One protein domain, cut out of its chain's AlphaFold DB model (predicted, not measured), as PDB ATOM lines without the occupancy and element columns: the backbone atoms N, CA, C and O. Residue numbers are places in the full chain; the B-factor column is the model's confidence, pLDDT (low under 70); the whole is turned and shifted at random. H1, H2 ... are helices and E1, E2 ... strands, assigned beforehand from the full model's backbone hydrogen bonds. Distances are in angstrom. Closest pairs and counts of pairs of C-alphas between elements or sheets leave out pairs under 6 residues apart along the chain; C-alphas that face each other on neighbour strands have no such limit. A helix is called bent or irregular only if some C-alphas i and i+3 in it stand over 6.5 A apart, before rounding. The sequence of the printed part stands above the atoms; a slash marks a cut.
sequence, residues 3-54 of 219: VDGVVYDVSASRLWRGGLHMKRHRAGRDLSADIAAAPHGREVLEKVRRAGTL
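AT A GLANCE: This is residues 3 to 54 of the 219 residues of an uncharacterized protein of Syntrophaceae bacterium PtaB.Bin038 (UniProt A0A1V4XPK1). A two-strand antiparallel ribbon, E1 and E2, lies at one end of the longest axis and the short helix H1 at the other, with H2, H3 and the long link 20 to 33 completing a loose ring of backbone round an open middle. No helix touches another, and a small part, residues 36 to 41, stands free. The printed part has 52 residues, in the order E1, H1, H2, H3, E2; the class is mixed, helices and strands, with under half of the residues in named elements. It is compact, with a radius of gyration of the C-alphas of 10.2 A, and rounded, spanning 24 by 22 by 19 A.

HOW THE PARTS SIT: Start at the sheet, where E1, residues 6 to 9, and E2, residues 49 to 53, are antiparallel at 141 degrees; N 7 and O 52 are 2.8 A apart, as are N 9 and O 49, within hydrogen-bond range. Move to H3, residues 42 to 47: its closest C-alpha to E1 is that of Leu 45, 7.7 A from that of Tyr 8. H2, residues 34 to 37, is close to H3 but not clearly touching, with the closest C-alphas, of Ile 35 and Arg 42, 7.1 A apart. H1, residues 14 to 19, is apart from H2, H3 and E2. For O i to N i+4, H1 and H3 each have 0 of 2 pairs within range, against 1 of 3 and 2 of 3 for O i to N i+3; H2 is too short for an i+4 pair.

IN THESE COORDINATES: Find C-alpha 6 at (98.404, 9.270, 3.362); E1 runs 10.1 A from there. H1 spans 10.0 A and is irregular, with C-alphas 15 and 18 9.3 A apart. H2 spans 5.6 A and H3 10.0 A. E2 runs 12.1 A to C-alpha 53 at (101.699, 12.099, 4.385).

THE WHOLE: Look at Lys 23 and Thr 53 for the two C-alphas farthest apart, 25.2 A. The printed part has no cut. The link from H1 to H2 is long, with 14 residues, among which 20 to 21 pair antiparallel with 25 to 26; the other links are tight. The mean pLDDT of the printed part is 86.0, and no printed residue is under 70.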
ATOM      1  N   VAL A   3      93.888   9.299   4.538       87.31
ATOM      2  CA  VAL A   3      93.485   7.912   4.804       87.31
ATOM      3  C   VAL A   3      94.752   7.098   5.068       87.31
ATOM      4  O   VAL A   3      95.696   7.149   4.287       87.31
ATOM      5  N   ASP A   4      94.788   6.415   6.208       86.50
ATOM      6  CA  ASP A   4      95.904   5.650   6.772       86.50
ATOM      7  C   ASP A   4      97.233   6.409   6.767       86.50
ATOM      8  O   ASP A   4      98.280   5.886   6.393       86.50
ATOM      9  N   GLY A   5      97.185   7.688   7.146       86.19
ATOM     10  CA  GLY A   5      98.367   8.548   7.171       86.19
ATOM     11  C   GLY A   5      98.823   9.056   5.798       86.19
ATOM     12  O   GLY A   5      99.801   9.797   5.730       86.19
ATOM     13  N   VAL A   6      98.124   8.736   4.705       90.62
ATOM     14  CA  VAL A   6      98.404   9.270   3.362       90.62
ATOM     15  C   VAL A   6      97.415  10.381   3.030       90.62
ATOM     16  O   VAL A   6      96.205  10.206   3.151       90.62
ATOM     17  N   VAL A   7      97.912  11.536   2.588       92.62
ATOM     18  CA  VAL A   7      97.092  12.674   2.156       92.62
ATOM     19  C   VAL A   7      96.789  12.544   0.666       92.62
ATOM     20  O   VAL A   7      97.690  12.436  -0.162       92.62
ATOM     21  N   TYR A   8      95.507  12.606   0.324       92.75
ATOM     22  CA  TYR A   8      94.967  12.547  -1.029       92.75
ATOM     23  C   TYR A   8      94.335  13.885  -1.428       92.75
ATOM     24  O   TYR A   8      93.530  14.458  -0.678       92.75
ATOM     25  N   ASP A   9      94.668  14.355  -2.629       92.69
ATOM     26  CA  ASP A   9      94.045  15.511  -3.268       92.69
ATOM     27  C   ASP A   9      92.787  15.077  -4.028       92.69
ATOM     28  O   ASP A   9      92.842  14.420  -5.067       92.69
ATOM     29  N   VAL A  10      91.633  15.454  -3.480       92.00
ATOM     30  CA  VAL A  10      90.306  15.133  -4.020       92.00
ATOM     31  C   VAL A  10      89.685  16.296  -4.797       92.00
ATOM     32  O   VAL A  10      88.529  16.200  -5.203       92.00
ATOM     33  N   SER A  11      90.427  17.384  -5.032       88.62
ATOM     34  CA  SER A  11      89.894  18.627  -5.615       88.62
ATOM     35  C   SER A  11      89.340  18.434  -7.030       88.62
ATOM     36  O   SER A  11      88.359  19.069  -7.406       88.62
ATOM     37  N   ALA A  12      89.918  17.507  -7.802       87.44
ATOM     38  CA  ALA A  12      89.460  17.164  -9.150       87.44
ATOM     39  C   ALA A  12      88.227  16.234  -9.174       87.44
ATOM     40  O   ALA A  12      87.637  16.003 -10.231       87.44
ATOM     41  N   SER A  13      87.818  15.670  -8.031       88.50
ATOM     42  CA  SER A  13      86.719  14.706  -7.987       88.50
ATOM     43  C   SER A  13      85.357  15.396  -7.961       88.50
ATOM     44  O   SER A  13      85.017  16.141  -7.041       88.50
ATOM     45  N   ARG A  14      84.498  15.051  -8.929       88.00
ATOM     46  CA  ARG A  14      83.098  15.510  -8.973       88.00
ATOM     47  C   ARG A  14      82.296  15.135  -7.725       88.00
ATOM     48  O   ARG A  14      81.329  15.834  -7.424       88.00
ATOM     49  N   LEU A  15      82.682  14.058  -7.038       87.62
ATOM     50  CA  LEU A  15      82.022  13.551  -5.833       87.62
ATOM     51  C   LEU A  15      82.426  14.308  -4.559       87.62
ATOM     52  O   LEU A  15      81.843  14.041  -3.515       87.62
ATOM     53  N   TRP A  16      83.401  15.218  -4.643       88.94
ATOM     54  CA  TRP A  16      83.931  16.016  -3.530       88.94
ATOM     55  C   TRP A  16      83.724  17.525  -3.737       88.94
ATOM     56  O   TRP A  16      84.423  18.346  -3.139       88.94
ATOM     57  N   ARG A  17      82.776  17.917  -4.600       85.38
ATOM     58  CA  ARG A  17      82.498  19.333  -4.887       85.38
ATOM     59  C   ARG A  17      82.191  20.111  -3.606       85.38
ATOM     60  O   ARG A  17      81.433  19.652  -2.755       85.38
ATOM     61  N   GLY A  18      82.795  21.293  -3.480       84.94
ATOM     62  CA  GLY A  18      82.686  22.121  -2.274       84.94
ATOM     63  C   GLY A  18      83.365  21.515  -1.041       84.94
ATOM     64  O   GLY A  18      83.036  21.893   0.078       84.94
ATOM     65  N   GLY A  19      84.270  20.546  -1.224       87.00
ATOM     66  CA  GLY A  19      84.937  19.851  -0.123       87.00
ATOM     67  C   GLY A  19      84.018  18.904   0.648       87.00
ATOM     68  O   GLY A  19      84.324  18.569   1.790       87.00
ATOM     69  N   LEU A  20      82.897  18.478   0.058       86.06
ATOM     70  CA  LEU A  20      81.899  17.633   0.705       86.06
ATOM     71  C   LEU A  20      81.607  16.398  -0.149       86.06
ATOM     72  O   LEU A  20      81.296  16.505  -1.333       86.06
ATOM     73  N   HIS A  21      81.659  15.229   0.475       86.25
ATOM     74  CA  HIS A  21      81.356  13.949  -0.146       86.25
ATOM     75  C   HIS A  21      80.104  13.336   0.465       86.25
ATOM     76  O   HIS A  21      79.995  13.200   1.687       86.25
ATOM     77  N   MET A  22      79.131  13.012  -0.392       85.75
ATOM     78  CA  MET A  22      77.832  12.433  -0.013       85.75
ATOM     79  C   MET A  22      77.101  13.201   1.101       85.75
ATOM     80  O   MET A  22      76.397  12.614   1.913       85.75
ATOM     81  N   LYS A  23      77.296  14.529   1.167       77.69
ATOM     82  CA  LYS A  23      76.776  15.405   2.237       77.69
ATOM     83  C   LYS A  23      77.177  14.992   3.663       77.69
ATOM     84  O   LYS A  23      76.593  15.486   4.619       77.69
ATOM     85  N   ARG A  24      78.178  14.120   3.802       75.19
ATOM     86  CA  ARG A  24      78.536  13.462   5.062       75.19
ATOM     87  C   ARG A  24      80.007  13.634   5.419       75.19
ATOM     88  O   ARG A  24      80.317  13.989   6.549       75.19
ATOM     89  N   HIS A  25      80.915  13.433   4.465       83.50
ATOM     90  CA  HIS A  25      82.354  13.498   4.726       83.50
ATOM     91  C   HIS A  25      82.927  14.819   4.218       83.50
ATOM     92  O   HIS A  25      82.689  15.208   3.074       83.50
ATOM     93  N   ARG A  26      83.682  15.522   5.064       84.44
ATOM     94  CA  ARG A  26      84.335  16.789   4.706       84.44
ATOM     95  C   ARG A  26      85.800  16.561   4.341       84.44
ATOM     96  O   ARG A  26      86.501  15.799   5.005       84.44
ATOM     97  N   ALA A  27      86.263  17.248   3.304       86.94
ATOM     98  CA  ALA A  27      87.668  17.306   2.931       86.94
ATOM     99  C   ALA A  27      88.505  17.975   4.040       86.94
ATOM    100  O   ALA A  27      87.976  18.619   4.944       86.94
ATOM    101  N   GLY A  28      89.828  17.796   3.981       85.19
ATOM    102  CA  GLY A  28      90.754  18.344   4.984       85.19
ATOM    103  C   GLY A  28      90.777  17.605   6.330       85.19
ATOM    104  O   GLY A  28      91.415  18.079   7.258       85.19
ATOM    105  N   ARG A  29      90.107  16.451   6.447       83.69
ATOM    106  CA  ARG A  29      90.141  15.585   7.636       83.69
ATOM    107  C   ARG A  29      90.841  14.259   7.361       83.69
ATOM    108  O   ARG A  29      90.990  13.866   6.199       83.69
ATOM    109  N   ASP A  30      91.232  13.587   8.438       86.38
ATOM    110  CA  ASP A  30      91.563  12.165   8.427       86.38
ATOM    111  C   ASP A  30      90.264  11.342   8.407       86.38
ATOM    112  O   ASP A  30      89.427  11.460   9.298       86.38
ATOM    113  N   LEU A  31      90.091  10.559   7.346       87.69
ATOM    114  CA  LEU A  31      88.930   9.724   7.050       87.69
ATOM    115  C   LEU A  31      89.299   8.229   7.062       87.69
ATOM    116  O   LEU A  31      88.565   7.402   6.518       87.69
ATOM    117  N   SER A  32      90.426   7.864   7.687       83.12
ATOM    118  CA  SER A  32      90.894   6.472   7.810       83.12
ATOM    119  C   SER A  32      89.857   5.544   8.439       83.12
ATOM    120  O   SER A  32      89.727   4.387   8.042       83.12
ATOM    121  N   ALA A  33      89.109   6.044   9.425       77.69
ATOM    122  CA  ALA A  33      88.037   5.293  10.069       77.69
ATOM    123  C   ALA A  33      86.776   5.217   9.190       77.69
ATOM    124  O   ALA A  33      86.123   4.176   9.138       77.69
ATOM    125  N   ASP A  34      86.469   6.298   8.472       79.81
ATOM    126  CA  ASP A  34      85.255   6.429   7.667       79.81
ATOM    127  C   ASP A  34      85.268   5.517   6.437       79.81
ATOM    128  O   ASP A  34      84.225   4.980   6.060       79.81
ATOM    129  N   ILE A  35      86.439   5.296   5.823       82.12
ATOM    130  CA  ILE A  35      86.540   4.491   4.597       82.12
ATOM    131  C   ILE A  35      86.150   3.023   4.812       82.12
ATOM    132  O   ILE A  35      85.718   2.366   3.874       82.12
ATOM    133  N   ALA A  36      86.250   2.508   6.041       77.62
ATOM    134  CA  ALA A  36      85.845   1.139   6.357       77.62
ATOM    135  C   ALA A  36      84.319   0.933   6.301       77.62
ATOM    136  O   ALA A  36      83.866  -0.198   6.157       77.62
ATOM    137  N   ALA A  37      83.535   2.009   6.429       72.56
ATOM    138  CA  ALA A  37      82.074   1.989   6.362       72.56
ATOM    139  C   ALA A  37      81.532   2.461   4.999       72.56
ATOM    140  O   ALA A  37      80.320   2.631   4.840       72.56
ATOM    141  N   ALA A  38      82.414   2.725   4.032       82.38
ATOM    142  CA  ALA A  38      82.024   3.120   2.689       82.38
ATOM    143  C   ALA A  38      81.505   1.904   1.893       82.38
ATOM    144  O   ALA A  38      81.940   0.779   2.131       82.38
ATOM    145  N   PRO A  39      80.616   2.103   0.900       81.25
ATOM    146  CA  PRO A  39      80.145   1.032   0.012       81.25
ATOM    147  C   PRO A  39      81.218   0.554  -0.990       81.25
ATOM    148  O   PRO A  39      80.911  -0.152  -1.944       81.25
ATOM    149  N   HIS A  40      82.463   0.987  -0.809       83.69
ATOM    150  CA  HIS A  40      83.630   0.669  -1.616       83.69
ATOM    151  C   HIS A  40      84.839   0.523  -0.687       83.69
ATOM    152  O   HIS A  40      84.857   1.088   0.409       83.69
ATOM    153  N   GLY A  41      85.869  -0.189  -1.126       83.31
ATOM    154  CA  GLY A  41      87.112  -0.299  -0.380       83.31
ATOM    155  C   GLY A  41      88.084   0.840  -0.692       83.31
ATOM    156  O   GLY A  41      87.718   1.922  -1.167       83.31
ATOM    157  N   ARG A  42      89.358   0.600  -0.373       87.75
ATOM    158  CA  ARG A  42      90.459   1.570  -0.509       87.75
ATOM    159  C   ARG A  42      90.980   1.677  -1.942       87.75
ATOM    160  O   ARG A  42      91.671   2.641  -2.254       87.75
ATOM    161  N   GLU A  43      90.598   0.756  -2.819       88.81
ATOM    162  CA  GLU A  43      90.960   0.726  -4.238       88.81
ATOM    163  C   GLU A  43      90.563   2.010  -4.978       88.81
ATOM    164  O   GLU A  43      91.251   2.458  -5.894       88.81
ATOM    165  N   VAL A  44      89.494   2.687  -4.543       88.69
ATOM    166  CA  VAL A  44      89.087   3.964  -5.151       88.69
ATOM    167  C   VAL A  44      90.131   5.065  -4.952       88.69
ATOM    168  O   VAL A  44      90.189   5.995  -5.755       88.69
ATOM    169  N   LEU A  45      90.972   4.961  -3.915       88.25
ATOM    170  CA  LEU A  45      92.032   5.925  -3.613       88.25
ATOM    171  C   LEU A  45      93.245   5.780  -4.528       88.25
ATOM    172  O   LEU A  45      94.027   6.720  -4.638       88.25
ATOM    173  N   GLU A  46      93.404   4.647  -5.216       86.62
ATOM    174  CA  GLU A  46      94.485   4.451  -6.192       86.62
ATOM    175  C   GLU A  46      94.356   5.413  -7.375       86.62
ATOM    176  O   GLU A  46      95.351   5.849  -7.949       86.62
ATOM    177  N   LYS A  47      93.117   5.799  -7.698       85.50
ATOM    178  CA  LYS A  47      92.788   6.745  -8.771       85.50
ATOM    179  C   LYS A  47      92.892   8.206  -8.333       85.50
ATOM    180  O   LYS A  47      92.688   9.106  -9.145       85.50
ATOM    181  N   VAL A  48      93.160   8.459  -7.052       88.19
ATOM    182  CA  VAL A  48      93.229   9.801  -6.473       88.19
ATOM    183  C   VAL A  48      94.692  10.184  -6.272       88.19
ATOM    184  O   VAL A  48      95.498   9.405  -5.765       88.19
ATOM    185  N   ARG A  49      95.047  11.413  -6.652       90.56
ATOM    186  CA  ARG A  49      96.418  11.915  -6.528       90.56
ATOM    187  C   ARG A  49      96.850  11.938  -5.059       90.56
ATOM    188  O   ARG A  49      96.215  12.586  -4.227       90.56
ATOM    189  N   ARG A  50      97.974  11.288  -4.751       92.44
ATOM    190  CA  ARG A  50      98.648  11.409  -3.451       92.44
ATOM    191  C   ARG A  50      99.349  12.766  -3.372       92.44
ATOM    192  O   ARG A  50     100.090  13.133  -4.281       92.44
ATOM    193  N   ALA A  51      99.086  13.507  -2.304       90.38
ATOM    194  CA  ALA A  51      99.585  14.862  -2.075       90.38
ATOM    195  C   ALA A  51     100.591  14.951  -0.916       90.38
ATOM    196  O   ALA A  51     101.262  15.967  -0.779       90.38
ATOM    197  N   GLY A  52     100.720  13.902  -0.098       90.19
ATOM    198  CA  GLY A  52     101.706  13.845   0.980       90.19
ATOM    199  C   GLY A  52     101.378  12.783   2.023       90.19
ATOM    200  O   GLY A  52     100.571  11.885   1.778       90.19
ATOM    201  N   THR A  53     101.985  12.909   3.198       89.25
ATOM    202  CA  THR A  53     101.699  12.099   4.385       89.25
ATOM    203  C   THR A  53     101.229  12.994   5.526       89.25
ATOM    204  O   THR A  53     101.632  14.151   5.643       89.25
ATOM    205  N   LEU A  54     100.319  12.476   6.346       85.69
ATOM    206  CA  LEU A  54      99.797  13.177   7.508       85.69
ATOM    207  C   LEU A  54     100.793  13.004   8.658       85.69
ATOM    208  O   LEU A  54     100.961  11.895   9.166       85.69
TER     209      LEU A  54